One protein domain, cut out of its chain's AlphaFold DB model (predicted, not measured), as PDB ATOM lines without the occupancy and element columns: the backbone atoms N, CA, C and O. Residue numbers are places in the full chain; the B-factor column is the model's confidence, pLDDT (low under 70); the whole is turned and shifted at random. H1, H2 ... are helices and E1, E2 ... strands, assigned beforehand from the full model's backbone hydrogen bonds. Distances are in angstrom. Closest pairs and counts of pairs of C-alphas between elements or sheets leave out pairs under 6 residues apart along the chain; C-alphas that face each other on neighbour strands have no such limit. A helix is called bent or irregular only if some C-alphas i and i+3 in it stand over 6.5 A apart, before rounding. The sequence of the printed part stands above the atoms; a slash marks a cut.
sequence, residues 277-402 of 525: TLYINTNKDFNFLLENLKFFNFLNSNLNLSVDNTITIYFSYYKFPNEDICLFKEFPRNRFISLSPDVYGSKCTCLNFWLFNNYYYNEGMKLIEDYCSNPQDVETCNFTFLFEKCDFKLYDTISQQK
ATOM      1  N   THR A 277      -9.950 -14.083  31.342       89.62
ATOM      2  CA  THR A 277     -10.523 -14.387  30.033       89.62
ATOM      3  C   THR A 277      -9.485 -14.233  28.937       89.62
ATOM      4  O   THR A 277      -8.893 -13.167  28.772       89.62
ATOM      5  N   LEU A 278      -9.293 -15.284  28.141       92.38
ATOM      6  CA  LEU A 278      -8.615 -15.188  26.849       92.38
ATOM      7  C   LEU A 278      -9.633 -15.487  25.758       92.38
ATOM      8  O   LEU A 278     -10.001 -16.639  25.546       92.38
ATOM      9  N   TYR A 279     -10.095 -14.444  25.083       92.75
ATOM     10  CA  TYR A 279     -11.029 -14.549  23.979       92.75
ATOM     11  C   TYR A 279     -10.271 -14.531  22.653       92.75
ATOM     12  O   TYR A 279      -9.574 -13.564  22.351       92.75
ATOM     13  N   ILE A 280     -10.396 -15.589  21.856       92.69
ATOM     14  CA  ILE A 280      -9.765 -15.694  20.539       92.69
ATOM     15  C   ILE A 280     -10.865 -15.791  19.490       92.69
ATOM     16  O   ILE A 280     -11.505 -16.829  19.364       92.69
ATOM     17  N   ASN A 281     -11.080 -14.718  18.737       91.00
ATOM     18  CA  ASN A 281     -11.996 -14.702  17.608       91.00
ATOM     19  C   ASN A 281     -11.221 -14.861  16.302       91.00
ATOM     20  O   ASN A 281     -10.618 -13.901  15.808       91.00
ATOM     21  N   THR A 282     -11.250 -16.078  15.757       84.50
ATOM     22  CA  THR A 282     -10.584 -16.409  14.494       84.50
ATOM     23  C   THR A 282     -11.584 -16.617  13.364       84.50
ATOM     24  O   THR A 282     -12.516 -17.417  13.481       84.50
ATOM     25  N   ASN A 283     -11.354 -15.958  12.229       78.75
ATOM     26  CA  ASN A 283     -12.197 -16.083  11.036       78.75
ATOM     27  C   ASN A 283     -11.975 -17.424  10.310       78.75
ATOM     28  O   ASN A 283     -11.258 -17.457   9.314       78.75
ATOM     29  N   LYS A 284     -12.608 -18.509  10.785       73.56
ATOM     30  CA  LYS A 284     -12.638 -19.846  10.140       73.56
ATOM     31  C   LYS A 284     -11.267 -20.409   9.731       73.56
ATOM     32  O   LYS A 284     -11.176 -21.201   8.797       73.56
ATOM     33  N   ASP A 285     -10.207 -20.001  10.418       79.62
ATOM     34  CA  ASP A 285      -8.857 -20.473  10.137       79.62
ATOM     35  C   ASP A 285      -8.585 -21.739  10.958       79.62
ATOM     36  O   ASP A 285      -8.258 -21.675  12.141       79.62
ATOM     37  N   PHE A 286      -8.785 -22.911  10.354       80.06
ATOM     38  CA  PHE A 286      -8.531 -24.189  11.029       80.06
ATOM     39  C   PHE A 286      -7.046 -24.513  11.149       80.06
ATOM     40  O   PHE A 286      -6.664 -25.248  12.062       80.06
ATOM     41  N   ASN A 287      -6.204 -23.936  10.286       83.25
ATOM     42  CA  ASN A 287      -4.759 -24.118  10.389       83.25
ATOM     43  C   ASN A 287      -4.257 -23.528  11.703       83.25
ATOM     44  O   ASN A 287      -3.430 -24.152  12.364       83.25
ATOM     45  N   PHE A 288      -4.852 -22.418  12.154       87.50
ATOM     46  CA  PHE A 288      -4.594 -21.884  13.488       87.50
ATOM     47  C   PHE A 288      -4.791 -22.946  14.580       87.50
ATOM     48  O   PHE A 288      -3.925 -23.097  15.436       87.50
ATOM     49  N   LEU A 289      -5.875 -23.728  14.569       86.12
ATOM     50  CA  LEU A 289      -6.084 -24.738  15.613       86.12
ATOM     51  C   LEU A 289      -4.978 -25.797  15.632       86.12
ATOM     52  O   LEU A 289      -4.439 -26.101  16.697       86.12
ATOM     53  N   LEU A 290      -4.636 -26.328  14.456       85.44
ATOM     54  CA  LEU A 290      -3.645 -27.394  14.303       85.44
ATOM     55  C   LEU A 290      -2.233 -26.913  14.649       85.44
ATOM     56  O   LEU A 290      -1.516 -27.563  15.411       85.44
ATOM     57  N   GLU A 291      -1.845 -25.743  14.147       89.69
ATOM     58  CA  GLU A 291      -0.527 -25.161  14.406       89.69
ATOM     59  C   GLU A 291      -0.343 -24.802  15.888       89.69
ATOM     60  O   GLU A 291       0.779 -24.828  16.398       89.69
ATOM     61  N   ASN A 292      -1.434 -24.535  16.617       91.69
ATOM     62  CA  ASN A 292      -1.407 -24.084  18.009       91.69
ATOM     63  C   ASN A 292      -1.718 -25.174  19.045       91.69
ATOM     64  O   ASN A 292      -1.830 -24.865  20.233       91.69
ATOM     65  N   LEU A 293      -1.767 -26.457  18.664       89.62
ATOM     66  CA  LEU A 293      -1.987 -27.563  19.613       89.62
ATOM     67  C   LEU A 293      -0.985 -27.557  20.778       89.62
ATOM     68  O   LEU A 293      -1.360 -27.779  21.930       89.62
ATOM     69  N   LYS A 294       0.289 -27.240  20.511       91.69
ATOM     70  CA  LYS A 294       1.314 -27.115  21.563       91.69
ATOM     71  C   LYS A 294       1.018 -25.979  22.537       91.69
ATOM     72  O   LYS A 294       1.206 -26.147  23.738       91.69
ATOM     73  N   PHE A 295       0.528 -24.847  22.035       91.38
ATOM     74  CA  PHE A 295       0.118 -23.722  22.866       91.38
ATOM     75  C   PHE A 295      -1.070 -24.101  23.753       91.38
ATOM     76  O   PHE A 295      -1.002 -23.901  24.962       91.38
ATOM     77  N   PHE A 296      -2.107 -24.738  23.203       88.25
ATOM     78  CA  PHE A 296      -3.238 -25.212  24.006       88.25
ATOM     79  C   PHE A 296      -2.804 -26.237  25.065       88.25
ATOM     80  O   PHE A 296      -3.188 -26.126  26.226       88.25
ATOM     81  N   ASN A 297      -1.910 -27.170  24.725       87.38
ATOM     82  CA  ASN A 297      -1.322 -28.098  25.699       87.38
ATOM     83  C   ASN A 297      -0.504 -27.385  26.789       87.38
ATOM     84  O   ASN A 297      -0.558 -27.763  27.964       87.38
ATOM     85  N   PHE A 298       0.246 -26.343  26.424       88.25
ATOM     86  CA  PHE A 298       0.991 -25.523  27.375       88.25
ATOM     87  C   PHE A 298       0.054 -24.809  28.355       88.25
ATOM     88  O   PHE A 298       0.301 -24.847  29.562       88.25
ATOM     89  N   LEU A 299      -1.027 -24.196  27.857       84.25
ATOM     90  CA  LEU A 299      -2.034 -23.534  28.690       84.25
ATOM     91  C   LEU A 299      -2.614 -24.512  29.719       84.25
ATOM     92  O   LEU A 299      -2.725 -24.170  30.892       84.25
ATOM     93  N   ASN A 300      -2.896 -25.745  29.292       78.38
ATOM     94  CA  ASN A 300      -3.482 -26.782  30.141       78.38
ATOM     95  C   ASN A 300      -2.544 -27.278  31.246       78.38
ATOM     96  O   ASN A 300      -3.008 -27.668  32.312       78.38
ATOM     97  N   SER A 301      -1.240 -27.319  30.974       82.06
ATOM     98  CA  SER A 301      -0.250 -27.895  31.891       82.06
ATOM     99  C   SER A 301       0.356 -26.878  32.853       82.06
ATOM    100  O   SER A 301       0.762 -27.260  33.947       82.06
ATOM    101  N   ASN A 302       0.441 -25.601  32.462       75.81
ATOM    102  CA  ASN A 302       1.264 -24.622  33.182       75.81
ATOM    103  C   ASN A 302       0.499 -23.438  33.760       75.81
ATOM    104  O   ASN A 302       0.997 -22.805  34.694       75.81
ATOM    105  N   LEU A 303      -0.676 -23.094  33.234       69.31
ATOM    106  CA  LEU A 303      -1.460 -22.047  33.865       69.31
ATOM    107  C   LEU A 303      -2.290 -22.679  34.979       69.31
ATOM    108  O   LEU A 303      -3.242 -23.410  34.721       69.31
ATOM    109  N   ASN A 304      -1.952 -22.341  36.226       62.41
ATOM    110  CA  ASN A 304      -2.848 -22.488  37.376       62.41
ATOM    111  C   ASN A 304      -4.024 -21.511  37.215       62.41
ATOM    112  O   ASN A 304      -4.157 -20.541  37.961       62.41
ATOM    113  N   LEU A 305      -4.827 -21.724  36.178       63.25
ATOM    114  CA  LEU A 305      -6.073 -21.024  35.958       63.25
ATOM    115  C   LEU A 305      -7.011 -21.429  37.093       63.25
ATOM    116  O   LEU A 305      -7.262 -22.615  37.314       63.25
ATOM    117  N   SER A 306      -7.485 -20.444  37.859       62.91
ATOM    118  CA  SER A 306      -8.608 -20.671  38.767       62.91
ATOM    119  C   SER A 306      -9.800 -21.194  37.969       62.91
ATOM    120  O   SER A 306      -9.891 -20.949  36.769       62.91
ATOM    121  N   VAL A 307     -10.729 -21.885  38.631       63.81
ATOM    122  CA  VAL A 307     -11.976 -22.376  38.010       63.81
ATOM    123  C   VAL A 307     -12.716 -21.259  37.252       63.81
ATOM    124  O   VAL A 307     -13.341 -21.526  36.234       63.81
ATOM    125  N   ASP A 308     -12.560 -20.009  37.692       68.06
ATOM    126  CA  ASP A 308     -13.171 -18.821  37.083       68.06
ATOM    127  C   ASP A 308     -12.485 -18.329  35.797       68.06
ATOM    128  O   ASP A 308     -12.972 -17.401  35.150       68.06
ATOM    129  N   ASN A 309     -11.333 -18.890  35.429       72.25
ATOM    130  CA  ASN A 309     -10.601 -18.457  34.248       72.25
ATOM    131  C   ASN A 309     -11.035 -19.296  33.045       72.25
ATOM    132  O   ASN A 309     -10.961 -20.522  33.074       72.25
ATOM    133  N   THR A 310     -11.440 -18.642  31.961       74.94
ATOM    134  CA  THR A 310     -11.914 -19.302  30.746       74.94
ATOM    135  C   THR A 310     -11.163 -18.784  29.525       74.94
ATOM    136  O   THR A 310     -11.003 -17.587  29.290       74.94
ATOM    137  N   ILE A 311     -10.681 -19.710  28.711       79.88
ATOM    138  CA  ILE A 311     -10.150 -19.437  27.382       79.88
ATOM    139  C   ILE A 311     -11.293 -19.717  26.419       79.88
ATOM    140  O   ILE A 311     -11.645 -20.866  26.188       79.88
ATOM    141  N   THR A 312     -11.909 -18.679  25.875       83.06
ATOM    142  CA  THR A 312     -12.993 -18.846  24.908       83.06
ATOM    143  C   THR A 312     -12.441 -18.651  23.509       83.06
ATOM    144  O   THR A 312     -12.003 -17.564  23.148       83.06
ATOM    145  N   ILE A 313     -12.465 -19.708  22.710       82.44
ATOM    146  CA  ILE A 313     -12.145 -19.646  21.291       82.44
ATOM    147  C   ILE A 313     -13.471 -19.608  20.546       82.44
ATOM    148  O   ILE A 313     -14.290 -20.527  20.613       82.44
ATOM    149  N   TYR A 314     -13.689 -18.505  19.854       83.06
ATOM    150  CA  TYR A 314     -14.910 -18.232  19.133       83.06
ATOM    151  C   TYR A 314     -14.652 -18.329  17.633       83.06
ATOM    152  O   TYR A 314     -13.775 -17.659  17.083       83.06
ATOM    153  N   PHE A 315     -15.443 -19.171  16.973       77.50
ATOM    154  CA  PHE A 315     -15.416 -19.334  15.525       77.50
ATOM    155  C   PHE A 315     -16.645 -18.669  14.929       77.50
ATOM    156  O   PHE A 315     -17.708 -19.288  14.827       77.50
ATOM    157  N   SER A 316     -16.498 -17.410  14.511       75.69
ATOM    158  CA  SER A 316     -17.603 -16.681  13.888       75.69
ATOM    159  C   SER A 316     -18.148 -17.445  12.675       75.69
ATOM    160  O   SER A 316     -17.415 -17.821  11.752       75.69
ATOM    161  N   TYR A 317     -19.461 -17.661  12.667       74.94
ATOM    162  CA  TYR A 317     -20.219 -18.291  11.585       74.94
ATOM    163  C   TYR A 317     -19.778 -19.708  11.185       74.94
ATOM    164  O   TYR A 317     -20.046 -20.137  10.050       74.94
ATOM    165  N   TYR A 318     -19.073 -20.437  12.052       81.62
ATOM    166  CA  TYR A 318     -18.708 -21.825  11.789       81.62
ATOM    167  C   TYR A 318     -19.763 -22.788  12.340       81.62
ATOM    168  O   TYR A 318     -20.244 -22.642  13.459       81.62
ATOM    169  N   LYS A 319     -20.152 -23.764  11.512       82.06
ATOM    170  CA  LYS A 319     -21.271 -24.680  11.786       82.06
ATOM    171  C   LYS A 319     -20.841 -26.026  12.370       82.06
ATOM    172  O   LYS A 319     -21.712 -26.856  12.596       82.06
ATOM    173  N   PHE A 320     -19.538 -26.242  12.571       86.38
ATOM    174  CA  PHE A 320     -18.982 -27.484  13.121       86.38
ATOM    175  C   PHE A 320     -19.551 -28.750  12.452       86.38
ATOM    176  O   PHE A 320     -20.175 -29.573  13.125       86.38
ATOM    177  N   PRO A 321     -19.408 -28.910  11.126       87.94
ATOM    178  CA  PRO A 321     -19.924 -30.076  10.419       87.94
ATOM    179  C   PRO A 321     -19.157 -31.356  10.820       87.94
ATOM    180  O   PRO A 321     -18.036 -31.297  11.326       87.94
ATOM    181  N   ASN A 322     -19.763 -32.532  10.634       89.56
ATOM    182  CA  ASN A 322     -19.189 -33.810  11.092       89.56
ATOM    183  C   ASN A 322     -17.878 -34.171  10.380       89.56
ATOM    184  O   ASN A 322     -17.042 -34.872  10.944       89.56
ATOM    185  N   GLU A 323     -17.708 -33.691   9.152       87.50
ATOM    186  CA  GLU A 323     -16.535 -33.873   8.297       87.50
ATOM    187  C   GLU A 323     -15.255 -33.299   8.930       87.50
ATOM    188  O   GLU A 323     -14.147 -33.780   8.680       87.50
ATOM    189  N   ASP A 324     -15.414 -32.321   9.820       88.19
ATOM    190  CA  ASP A 324     -14.315 -31.596  10.447       88.19
ATOM    191  C   ASP A 324     -13.873 -32.215  11.780       88.19
ATOM    192  O   ASP A 324     -12.962 -31.716  12.440       88.19
ATOM    193  N   ILE A 325     -14.465 -33.343  12.186       89.88
ATOM    194  CA  ILE A 325     -14.190 -33.976  13.481       89.88
ATOM    195  C   ILE A 325     -12.721 -34.340  13.704       89.88
ATOM    196  O   ILE A 325     -12.231 -34.309  14.835       89.88
ATOM    197  N   CYS A 326     -11.983 -34.626  12.635       88.25
ATOM    198  CA  CYS A 326     -10.574 -34.976  12.735       88.25
ATOM    199  C   CYS A 326      -9.694 -33.785  13.123       88.25
ATOM    200  O   CYS A 326      -8.677 -34.001  13.778       88.25
ATOM    201  N   LEU A 327     -10.106 -32.547  12.812       85.44
ATOM    202  CA  LEU A 327      -9.405 -31.330  13.245       85.44
ATOM    203  C   LEU A 327      -9.379 -31.207  14.772       85.44
ATOM    204  O   LEU A 327      -8.452 -30.644  15.346       85.44
ATOM    205  N   PHE A 328     -10.391 -31.770  15.433       87.38
ATOM    206  CA  PHE A 328     -10.579 -31.689  16.877       87.38
ATOM    207  C   PHE A 328     -10.222 -32.987  17.609       87.38
ATOM    208  O   PHE A 328     -10.387 -33.070  18.827       87.38
ATOM    209  N   LYS A 329      -9.726 -34.006  16.893       86.94
ATOM    210  CA  LYS A 329      -9.358 -35.307  17.472       86.94
ATOM    211  C   LYS A 329      -8.205 -35.185  18.470       86.94
ATOM    212  O   LYS A 329      -8.237 -35.823  19.519       86.94
ATOM    213  N   GLU A 330      -7.206 -34.372  18.133       84.19
ATOM    214  CA  GLU A 330      -6.020 -34.114  18.964       84.19
ATOM    215  C   GLU A 330      -6.169 -32.875  19.853       84.19
ATOM    216  O   GLU A 330      -5.259 -32.531  20.610       84.19
ATOM    217  N   PHE A 331      -7.315 -32.195  19.774       83.62
ATOM    218  CA  PHE A 331      -7.563 -31.018  20.584       83.62
ATOM    219  C   PHE A 331      -7.657 -31.425  22.065       83.62
ATOM    220  O   PHE A 331      -8.234 -32.466  22.400       83.62
ATOM    221  N   PRO A 332      -7.017 -30.682  22.980       79.75
ATOM    222  CA  PRO A 332      -6.743 -31.230  24.293       79.75
ATOM    223  C   PRO A 332      -7.968 -31.175  25.202       79.75
ATOM    224  O   PRO A 332      -8.531 -30.109  25.435       79.75
ATOM    225  N   ARG A 333      -8.360 -32.337  25.742       76.56
ATOM    226  CA  ARG A 333      -9.514 -32.514  26.644       76.56
ATOM    227  C   ARG A 333      -9.346 -31.644  27.889       76.56
ATOM    228  O   ARG A 333      -8.560 -31.988  28.772       76.56
ATOM    229  N   ASN A 334     -10.027 -30.503  27.949       65.50
ATOM    230  CA  ASN A 334      -9.861 -29.556  29.042       65.50
ATOM    231  C   ASN A 334     -11.119 -28.731  29.331       65.50
ATOM    232  O   ASN A 334     -11.831 -28.350  28.410       65.50
ATOM    233  N   ARG A 335     -11.299 -28.393  30.613       63.31
ATOM    234  CA  ARG A 335     -12.372 -27.555  31.167       63.31
ATOM    235  C   ARG A 335     -12.231 -26.072  30.832       63.31
ATOM    236  O   ARG A 335     -13.211 -25.343  30.892       63.31
ATOM    237  N   PHE A 336     -11.017 -25.610  30.531       69.44
ATOM    238  CA  PHE A 336     -10.751 -24.177  30.394       69.44
ATOM    239  C   PHE A 336     -10.917 -23.649  28.972       69.44
ATOM    240  O   PHE A 336     -10.986 -22.438  28.813       69.44
ATOM    241  N   ILE A 337     -10.963 -24.513  27.951       73.94
ATOM    242  CA  ILE A 337     -11.109 -24.075  26.560       73.94
ATOM    243  C   ILE A 337     -12.562 -24.247  26.125       73.94
ATOM    244  O   ILE A 337     -13.031 -25.358  25.899       73.94
ATOM    245  N   SER A 338     -13.254 -23.123  25.996       75.38
ATOM    246  CA  SER A 338     -14.628 -23.038  25.527       75.38
ATOM    247  C   SER A 338     -14.632 -22.805  24.016       75.38
ATOM    248  O   SER A 338     -14.159 -21.767  23.553       75.38
ATOM    249  N   LEU A 339     -15.139 -23.768  23.243       77.75
ATOM    250  CA  LEU A 339     -15.387 -23.622  21.807       77.75
ATOM    251  C   LEU A 339     -16.852 -23.217  21.639       77.75
ATOM    252  O   LEU A 339     -17.742 -24.052  21.767       77.75
ATOM    253  N   SER A 340     -17.111 -21.933  21.395       72.00
ATOM    254  CA  SER A 340     -18.484 -21.425  21.317       72.00
ATOM    255  C   SER A 340     -18.968 -21.378  19.861       72.00
ATOM    256  O   SER A 340     -18.401 -20.621  19.062       72.00
ATOM    257  N   PRO A 341     -19.988 -22.176  19.485       69.75
ATOM    258  CA  PRO A 341     -20.633 -22.057  18.188       69.75
ATOM    259  C   PRO A 341     -21.545 -20.831  18.136       69.75
ATOM    260  O   PRO A 341     -22.264 -20.517  19.080       69.75
ATOM    261  N   ASP A 342     -21.536 -20.157  16.990       63.56
ATOM    262  CA  ASP A 342     -22.182 -18.854  16.798       63.56
ATOM    263  C   ASP A 342     -23.721 -18.927  16.664       63.56
ATOM    264  O   ASP A 342     -24.427 -17.928  16.768       63.56
ATOM    265  N   VAL A 343     -24.277 -20.117  16.404       60.41
ATOM    266  CA  VAL A 343     -25.693 -20.268  16.035       60.41
ATOM    267  C   VAL A 343     -26.441 -21.141  17.039       60.41
ATOM    268  O   VAL A 343     -26.415 -22.374  16.952       60.41
ATOM    269  N   TYR A 344     -27.167 -20.483  17.946       60.50
ATOM    270  CA  TYR A 344     -28.217 -21.101  18.760       60.50
ATOM    271  C   TYR A 344     -29.298 -21.719  17.853       60.50
ATOM    272  O   TYR A 344     -29.754 -21.079  16.903       60.50
ATOM    273  N   GLY A 345     -29.708 -22.962  18.131       59.03
ATOM    274  CA  GLY A 345     -30.803 -23.635  17.414       59.03
ATOM    275  C   GLY A 345     -30.425 -24.283  16.076       59.03
ATOM    276  O   GLY A 345     -31.295 -24.526  15.237       59.03
ATOM    277  N   SER A 346     -29.141 -24.561  15.839       63.91
ATOM    278  CA  SER A 346     -28.720 -25.384  14.698       63.91
ATOM    279  C   SER A 346     -28.905 -26.885  14.985       63.91
ATOM    280  O   SER A 346     -28.958 -27.311  16.138       63.91
ATOM    281  N   LYS A 347     -29.033 -27.711  13.932       76.25
ATOM    282  CA  LYS A 347     -29.028 -29.178  14.083       76.25
ATOM    283  C   LYS A 347     -27.721 -29.600  14.761       76.25
ATOM    284  O   LYS A 347     -26.650 -29.238  14.275       76.25
ATOM    285  N   CYS A 348     -27.818 -30.361  15.851       83.12
ATOM    286  CA  CYS A 348     -26.649 -30.859  16.567       83.12
ATOM    287  C   CYS A 348     -25.830 -31.761  15.642       83.12
ATOM    288  O   CYS A 348     -26.350 -32.727  15.085       83.12
ATOM    289  N   THR A 349     -24.554 -31.446  15.467       89.69
ATOM    290  CA  THR A 349     -23.612 -32.315  14.768       89.69
ATOM    291  C   THR A 349     -22.927 -33.227  15.788       89.69
ATOM    292  O   THR A 349     -22.789 -32.880  16.964       89.69
ATOM    293  N   CYS A 350     -22.458 -34.394  15.348       91.12
ATOM    294  CA  CYS A 350     -21.603 -35.264  16.152       91.12
ATOM    295  C   CYS A 350     -20.339 -34.537  16.609       91.12
ATOM    296  O   CYS A 350     -19.861 -34.795  17.710       91.12
ATOM    297  N   LEU A 351     -19.817 -33.607  15.800       89.75
ATOM    298  CA  LEU A 351     -18.718 -32.746  16.220       89.75
ATOM    299  C   LEU A 351     -19.128 -31.858  17.402       89.75
ATOM    300  O   LEU A 351     -18.451 -31.907  18.420       89.75
ATOM    301  N   ASN A 352     -20.240 -31.118  17.331       87.25
ATOM    302  CA  ASN A 352     -20.704 -30.300  18.462       87.25
ATOM    303  C   ASN A 352     -20.833 -31.127  19.739       87.25
ATOM    304  O   ASN A 352     -20.316 -30.727  20.779       87.25
ATOM    305  N   PHE A 353     -21.448 -32.308  19.658       87.94
ATOM    306  CA  PHE A 353     -21.524 -33.189  20.816       87.94
ATOM    307  C   PHE A 353     -20.153 -33.636  21.311       87.94
ATOM    308  O   PHE A 353     -19.895 -33.585  22.510       87.94
ATOM    309  N   TRP A 354     -19.263 -34.059  20.407       88.12
ATOM    310  CA  TRP A 354     -17.898 -34.429  20.765       88.12
ATOM    311  C   TRP A 354     -17.204 -33.291  21.507       88.12
ATOM    312  O   TRP A 354     -16.575 -33.544  22.532       88.12
ATOM    313  N   LEU A 355     -17.350 -32.053  21.028       85.69
ATOM    314  CA  LEU A 355     -16.782 -30.886  21.684       85.69
ATOM    315  C   LEU A 355     -17.419 -30.677  23.067       85.69
ATOM    316  O   LEU A 355     -16.723 -30.685  24.080       85.69
ATOM    317  N   PHE A 356     -18.741 -30.556  23.149       83.44
ATOM    318  CA  PHE A 356     -19.399 -30.267  24.420       83.44
ATOM    319  C   PHE A 356     -19.162 -31.351  25.480       83.44
ATOM    320  O   PHE A 356     -18.816 -31.032  26.617       83.44
ATOM    321  N   ASN A 357     -19.257 -32.624  25.095       81.81
ATOM    322  CA  ASN A 357     -19.063 -33.756  25.995       81.81
ATOM    323  C   ASN A 357     -17.602 -33.893  26.462       81.81
ATOM    324  O   ASN A 357     -17.349 -34.130  27.643       81.81
ATOM    325  N   ASN A 358     -16.620 -33.724  25.567       78.88
ATOM    326  CA  ASN A 358     -15.211 -33.875  25.953       78.88
ATOM    327  C   ASN A 358     -14.629 -32.646  26.665       78.88
ATOM    328  O   ASN A 358     -13.673 -32.811  27.425       78.88
ATOM    329  N   TYR A 359     -15.161 -31.440  26.430       73.12
ATOM    330  CA  TYR A 359     -14.560 -30.201  26.944       73.12
ATOM    331  C   TYR A 359     -15.290 -29.623  28.166       73.12
ATOM    332  O   TYR A 359     -14.630 -29.157  29.089       73.12
ATOM    333  N   TYR A 360     -16.619 -29.733  28.265       69.88
ATOM    334  CA  TYR A 360     -17.382 -29.072  29.341       69.88
ATOM    335  C   TYR A 360     -17.789 -29.995  30.502       69.88
ATOM    336  O   TYR A 360     -18.538 -29.587  31.390       69.88
ATOM    337  N   TYR A 361     -17.266 -31.225  30.548       67.38
ATOM    338  CA  TYR A 361     -17.496 -32.205  31.621       67.38
ATOM    339  C   TYR A 361     -18.978 -32.241  32.074       67.38
ATOM    340  O   TYR A 361     -19.861 -32.467  31.251       67.38
ATOM    341  N   ASN A 362     -19.271 -31.974  33.354       68.31
ATOM    342  CA  ASN A 362     -20.624 -32.023  33.928       68.31
ATOM    343  C   ASN A 362     -21.598 -30.985  33.337       68.31
ATOM    344  O   ASN A 362     -22.805 -31.195  33.397       68.31
ATOM    345  N   GLU A 363     -21.101 -29.875  32.790       73.50
ATOM    346  CA  GLU A 363     -21.938 -28.833  32.180       73.50
ATOM    347  C   GLU A 363     -22.180 -29.082  30.690       73.50
ATOM    348  O   GLU A 363     -23.108 -28.514  30.118       73.50
ATOM    349  N   GLY A 364     -21.394 -29.968  30.069       75.75
ATOM    350  CA  GLY A 364     -21.482 -30.258  28.640       75.75
ATOM    351  C   GLY A 364     -22.869 -30.717  28.220       75.75
ATOM    352  O   GLY A 364     -23.398 -30.200  27.244       75.75
ATOM    353  N   MET A 365     -23.497 -31.606  28.993       77.81
ATOM    354  CA  MET A 365     -24.860 -32.070  28.705       77.81
ATOM    355  C   MET A 365     -25.891 -30.944  28.781       77.81
ATOM    356  O   MET A 365     -26.746 -30.854  27.907       77.81
ATOM    357  N   LYS A 366     -25.768 -30.043  29.760       81.69
ATOM    358  CA  LYS A 366     -26.661 -28.887  29.884       81.69
ATOM    359  C   LYS A 366     -26.492 -27.924  28.707       81.69
ATOM    360  O   LYS A 366     -27.474 -27.475  28.137       81.69
ATOM    361  N   LEU A 367     -25.250 -27.666  28.297       78.88
ATOM    362  CA  LEU A 367     -24.974 -26.873  27.099       78.88
ATOM    363  C   LEU A 367     -25.528 -27.560  25.845       78.88
ATOM    364  O   LEU A 367     -26.124 -26.905  25.004       78.88
ATOM    365  N   ILE A 368     -25.403 -28.879  25.712       79.25
ATOM    366  CA  ILE A 368     -26.007 -29.603  24.587       79.25
ATOM    367  C   ILE A 368     -27.528 -29.425  24.586       79.25
ATOM    368  O   ILE A 368     -28.084 -29.142  23.533       79.25
ATOM    369  N   GLU A 369     -28.195 -29.539  25.733       82.12
ATOM    370  CA  GLU A 369     -29.643 -29.314  25.847       82.12
ATOM    371  C   GLU A 369     -30.044 -27.874  25.487       82.12
ATOM    372  O   GLU A 369     -31.027 -27.671  24.775       82.12
ATOM    373  N   ASP A 370     -29.256 -26.885  25.914       82.31
ATOM    374  CA  ASP A 370     -29.510 -25.469  25.631       82.31
ATOM    375  C   ASP A 370     -29.264 -25.114  24.148       82.31
ATOM    376  O   ASP A 370     -29.955 -24.264  23.577       82.31
ATOM    377  N   TYR A 371     -28.285 -25.754  23.497       78.25
ATOM    378  CA  TYR A 371     -27.865 -25.420  22.130       78.25
ATOM    379  C   TYR A 371     -28.484 -26.308  21.044       78.25
ATOM    380  O   TYR A 371     -28.680 -25.839  19.916       78.25
ATOM    381  N   CYS A 372     -28.783 -27.572  21.346       81.19
ATOM    382  CA  CYS A 372     -29.241 -28.564  20.382       81.19
ATOM    383  C   CYS A 372     -30.733 -28.861  20.547       81.19
ATOM    384  O   CYS A 372     -31.174 -29.427  21.539       81.19
ATOM    385  N   SER A 373     -31.518 -28.569  19.505       79.56
ATOM    386  CA  SER A 373     -32.978 -28.754  19.530       79.56
ATOM    387  C   SER A 373     -33.439 -30.215  19.646       79.56
ATOM    388  O   SER A 373     -34.604 -30.452  19.952       79.56
ATOM    389  N   ASN A 374     -32.562 -31.188  19.370       81.25
ATOM    390  CA  ASN A 374     -32.864 -32.614  19.481       81.25
ATOM    391  C   ASN A 374     -31.623 -33.414  19.936       81.25
ATOM    392  O   ASN A 374     -30.833 -33.847  19.095       81.25
ATOM    393  N   PRO A 375     -31.415 -33.613  21.250       73.56
ATOM    394  CA  PRO A 375     -30.256 -34.344  21.761       73.56
ATOM    395  C   PRO A 375     -30.260 -35.839  21.393       73.56
ATOM    396  O   PRO A 375     -29.214 -36.469  21.450       73.56
ATOM    397  N   GLN A 376     -31.385 -36.415  20.949       80.06
ATOM    398  CA  GLN A 376     -31.454 -37.832  20.548       80.06
ATOM    399  C   GLN A 376     -30.682 -38.138  19.258       80.06
ATOM    400  O   GLN A 376     -30.142 -39.233  19.111       80.06
ATOM    401  N   ASP A 377     -30.557 -37.169  18.341       76.12
ATOM    402  CA  ASP A 377     -29.806 -37.348  17.086       76.12
ATOM    403  C   ASP A 377     -28.326 -37.674  17.353       76.12
ATOM    404  O   ASP A 377     -27.635 -38.286  16.539       76.12
ATOM    405  N   VAL A 378     -27.849 -37.309  18.537       75.81
ATOM    406  CA  VAL A 378     -26.472 -37.453  18.977       75.81
ATOM    407  C   VAL A 378     -26.133 -38.867  19.449       75.81
ATOM    408  O   VAL A 378     -24.997 -39.311  19.278       75.81
ATOM    409  N   GLU A 379     -27.103 -39.612  19.986       80.56
ATOM    410  CA  GLU A 379     -26.890 -41.008  20.401       80.56
ATOM    411  C   GLU A 379     -26.500 -41.902  19.211       80.56
ATOM    412  O   GLU A 379     -25.891 -42.958  19.380       80.56
ATOM    413  N   THR A 380     -26.781 -41.447  17.986       88.06
ATOM    414  CA  THR A 380     -26.431 -42.143  16.742       88.06
ATOM    415  C   THR A 380     -24.981 -41.922  16.280       88.06
ATOM    416  O   THR A 380     -24.535 -42.540  15.309       88.06
ATOM    417  N   CYS A 381     -24.206 -41.071  16.963       91.44
ATOM    418  CA  CYS A 381     -22.844 -40.717  16.562       91.44
ATOM    419  C   CYS A 381     -21.822 -41.833  16.853       91.44
ATOM    420  O   CYS A 381     -21.333 -41.987  17.971       91.44
ATOM    421  N   ASN A 382     -21.411 -42.573  15.816       94.38
ATOM    422  CA  ASN A 382     -20.312 -43.542  15.904       94.38
ATOM    423  C   ASN A 382     -18.944 -42.852  15.726       94.38
ATOM    424  O   ASN A 382     -18.414 -42.750  14.616       94.38
ATOM    425  N   PHE A 383     -18.367 -42.381  16.836       92.12
ATOM    426  CA  PHE A 383     -17.078 -41.681  16.839       92.12
ATOM    427  C   PHE A 383     -15.910 -42.524  16.334       92.12
ATOM    428  O   PHE A 383     -15.046 -41.994  15.642       92.12
ATOM    429  N   THR A 384     -15.893 -43.827  16.621       93.50
ATOM    430  CA  THR A 384     -14.845 -44.735  16.133       93.50
ATOM    431  C   THR A 384     -14.799 -44.725  14.608       93.50
ATOM    432  O   THR A 384     -13.753 -44.458  14.025       93.50
ATOM    433  N   PHE A 385     -15.958 -44.887  13.967       93.88
ATOM    434  CA  PHE A 385     -16.077 -44.845  12.511       93.88
ATOM    435  C   PHE A 385     -15.711 -43.478  11.920       93.88
ATOM    436  O   PHE A 385     -15.038 -43.402  10.892       93.88
ATOM    437  N   LEU A 386     -16.137 -42.387  12.565       92.06
ATOM    438  CA  LEU A 386     -15.784 -41.032  12.133       92.06
ATOM    439  C   LEU A 386     -14.267 -40.790  12.208       92.06
ATOM    440  O   LEU A 386     -13.698 -40.220  11.279       92.06
ATOM    441  N   PHE A 387     -13.597 -41.269  13.259       92.19
ATOM    442  CA  PHE A 387     -12.148 -41.131  13.411       92.19
ATOM    443  C   PHE A 387     -11.327 -42.049  12.502       92.19
ATOM    444  O   PHE A 387     -10.196 -41.696  12.164       92.19
ATOM    445  N   GLU A 388     -11.860 -43.208  12.114       91.56
ATOM    446  CA  GLU A 388     -11.246 -44.100  11.120       91.56
ATOM    447  C   GLU A 388     -11.278 -43.497   9.709       91.56
ATOM    448  O   GLU A 388     -10.393 -43.766   8.900       91.56
ATOM    449  N   LYS A 389     -12.265 -42.642   9.422       90.31
ATOM    450  CA  LYS A 389     -12.426 -41.949   8.134       90.31
ATOM    451  C   LYS A 389     -11.588 -40.682   7.969       90.31
ATOM    452  O   LYS A 389     -11.692 -40.027   6.934       90.31
ATOM    453  N   CYS A 390     -10.781 -40.323   8.960       89.00
ATOM    454  CA  CYS A 390      -9.952 -39.128   8.899       89.00
ATOM    455  C   CYS A 390      -8.875 -39.231   7.808       89.00
ATOM    456  O   CYS A 390      -7.861 -39.897   8.004       89.00
ATOM    457  N   ASP A 391      -9.072 -38.526   6.689       82.12
ATOM    458  CA  ASP A 391      -8.043 -38.290   5.670       82.12
ATOM    459  C   ASP A 391      -7.576 -36.836   5.742       82.12
ATOM    460  O   ASP A 391      -8.318 -35.904   5.420       82.12
ATOM    461  N   PHE A 392      -6.321 -36.639   6.150       74.94
ATOM    462  CA  PHE A 392      -5.776 -35.303   6.350       74.94
ATOM    463  C   PHE A 392      -5.667 -34.476   5.059       74.94
ATOM    464  O   PHE A 392      -5.640 -33.249   5.129       74.94
ATOM    465  N   LYS A 393      -5.675 -35.113   3.878       76.19
ATOM    466  CA  LYS A 393      -5.576 -34.410   2.586       76.19
ATOM    467  C   LYS A 393      -6.770 -33.508   2.289       76.19
ATOM    468  O   LYS A 393      -6.627 -32.534   1.555       76.19
ATOM    469  N   LEU A 394      -7.948 -33.814   2.835       68.25
ATOM    470  CA  LEU A 394      -9.146 -33.009   2.593       68.25
ATOM    471  C   LEU A 394      -9.037 -31.620   3.252       68.25
ATOM    472  O   LEU A 394      -9.600 -30.650   2.734       68.25
ATOM    473  N   TYR A 395      -8.273 -31.509   4.345       69.44
ATOM    474  CA  TYR A 395      -8.142 -30.282   5.137       69.44
ATOM    475  C   TYR A 395      -7.329 -29.197   4.445       69.44
ATOM    476  O   TYR A 395      -7.694 -28.023   4.544       69.44
ATOM    477  N   ASP A 396      -6.323 -29.579   3.656       69.56
ATOM    478  CA  ASP A 396      -5.579 -28.635   2.818       69.56
ATOM    479  C   ASP A 396      -6.542 -27.839   1.924       69.56
ATOM    480  O   ASP A 396      -6.384 -26.633   1.756       69.56
ATOM    481  N   THR A 397      -7.605 -28.479   1.430       70.75
ATOM    482  CA  THR A 397      -8.640 -27.845   0.601       70.75
ATOM    483  C   THR A 397      -9.534 -26.871   1.373       70.75
ATOM    484  O   THR A 397      -9.871 -25.808   0.856       70.75
ATOM    485  N   ILE A 398      -9.933 -27.206   2.606       68.56
ATOM    486  CA  ILE A 398     -10.804 -26.348   3.433       68.56
ATOM    487  C   ILE A 398     -10.040 -25.104   3.893       68.56
ATOM    488  O   ILE A 398     -10.585 -23.998   3.871       68.56
ATOM    489  N   SER A 399      -8.753 -25.263   4.216       67.44
ATOM    490  CA  SER A 399      -7.875 -24.167   4.629       67.44
ATOM    491  C   SER A 399      -7.662 -23.085   3.557       67.44
ATOM    492  O   SER A 399      -7.253 -21.969   3.865       67.44
ATOM    493  N   GLN A 400      -7.982 -23.379   2.290       69.25
ATOM    494  CA  GLN A 400      -7.823 -22.446   1.171       69.25
ATOM    495  C   GLN A 400      -8.990 -21.460   1.005       69.25
ATOM    496  O   GLN A 400      -8.945 -20.610   0.109       69.25
ATOM    497  N   GLN A 401     -10.037 -21.534   1.833       79.50
ATOM    498  CA  GLN A 401     -11.139 -20.576   1.760       79.50
ATOM    499  C   GLN A 401     -10.689 -19.182   2.214       79.50
ATOM    500  O   GLN A 401     -10.583 -18.884   3.400       79.50
ATOM    501  N   LYS A 402     -10.458 -18.301   1.237       84.31
ATOM    502  CA  LYS A 402     -10.101 -16.900   1.473       84.31
ATOM    503  C   LYS A 402     -11.266 -16.128   2.090       84.31
ATOM    504  O   LYS A 402     -12.389 -16.151   1.582       84.31
TER     505      LYS A 402
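Overview. This is residues 277 to 402 of the 525 residues of the protein "Hypothetical protein" of Brachionus calyciflorus (UniProt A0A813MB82). A small wall of three parallel strands, E1, E2 and E3, has the helical hairpin H4 and H5 past its E3 edge, where H4 grazes the sheet, while H1 and H2 lead from the end of E1 back to the start of E2. H3 sits between H1 and H4, and a string of three short helices, H6, H7 and H8, wraps round the outside of this helical part, from beside H4 past H3 to near H1. The printed part has 126 residues, with eight named helices and three named strands in the order E1 H1 H2 E2 H3 E3 H4 H5 H6 H7 H8; the sheet runs E1 E2 E3, all parallel, and the class is mixed, helices and strands. The whole is compact, with a radius of gyration of the C-alphas of 14.4 A, and it is rounded, spanning 36 by 34 by 27 A.

Along the chain. E1 holds residues 277 to 282, 15.7 A from first to last C-alpha, and begins with C-alpha 277 at (-10.523, -14.387, 30.033). H1, residues 286 to 291, and H2, residues 293 to 302 and 14.3 A long, follow. E2, residues 310 to 315, is 15.6 A long. H3, residues 322 to 328, is irregular: C-alphas 323 and 326 are 7.5 A apart. E3, residues 337 to 341, is 12.8 A long. H4, residues 350 to 359, is 13.8 A long and begins with C-alpha 350 at (-21.603, -35.264, 16.152). H5, residues 361 to 371, is the longest helix by residues, 15.6 A long; it is irregular, but only just, with C-alphas 362 and 365 at 6.7 A. Three helices of six residues each close the list: H6, residues 375 to 380, H7, residues 383 to 388, and H8, residues 393 to 398, which ends with C-alpha 398 at (-10.804, -26.348, 3.433).

Arrangement. E1 and E2 are parallel neighbours at 13 degrees, with N 280 and O 312 at 2.9 A and N 314 and O 280 at 2.8 A, within hydrogen-bond range. E2, the inner strand, is also parallel to E3, at 32 degrees, with N 338 and O 311 at 2.8 A. E1, H1 H2, E2 and E2, H3, E3 are two strand-helix-strand units, parallel neighbour strands joined through helices, each with a right-handed crossover. H4 only grazes the sheet, with residues 352 to 359; the closest C-alphas of E3 and H4 are those of Ile 337 and Tyr 359, 7.0 A apart. H2 is only just on the sheet, with 5 pairs of C-alphas within 10 A, and only grazes it. H4 and H5 form a helical hairpin and touch, C-alphas 356 and 364 being closest at 4.7 A. H3, the hub, touches H4 at a shallow tilt of 30 degrees, the same way, with C-alphas 322 and 351 closest at 5.3 A. H3 and H1 only just touch, with 3 pairs of C-alphas within 8 A, the closest being Leu 290 and Leu 327 at 7.1 A. H3 and H7 also only just touch, with 3 such pairs, Cys 326 and Phe 387 closest at 6.4 A, about perpendicular at 79 degrees. H6 is close to H4 but not clearly touching, C-alphas 378 and 350 being closest at 6.0 A. H8 is near H1 and H3, and apart from H4. Each O i to N i+4 pair is within hydrogen-bond range in H1, H2, H4 and H7, against 5 of 7 in H5, 1 of 2 in H8, 0 of 3 in H3 and 0 of 2 in H6; O i to N i+3 pairs within range number 3 of 4 in H3 and 2 of 3 in H6.

Size, cuts and confidence. The two C-alphas farthest apart are those of Ser 306 and Thr 397, 38.8 A. The printed part has no cut, and no link is long. The mean pLDDT of the printed part is 80.1; 24 residues are under 70, among them 303 to 308 and 341 to 346.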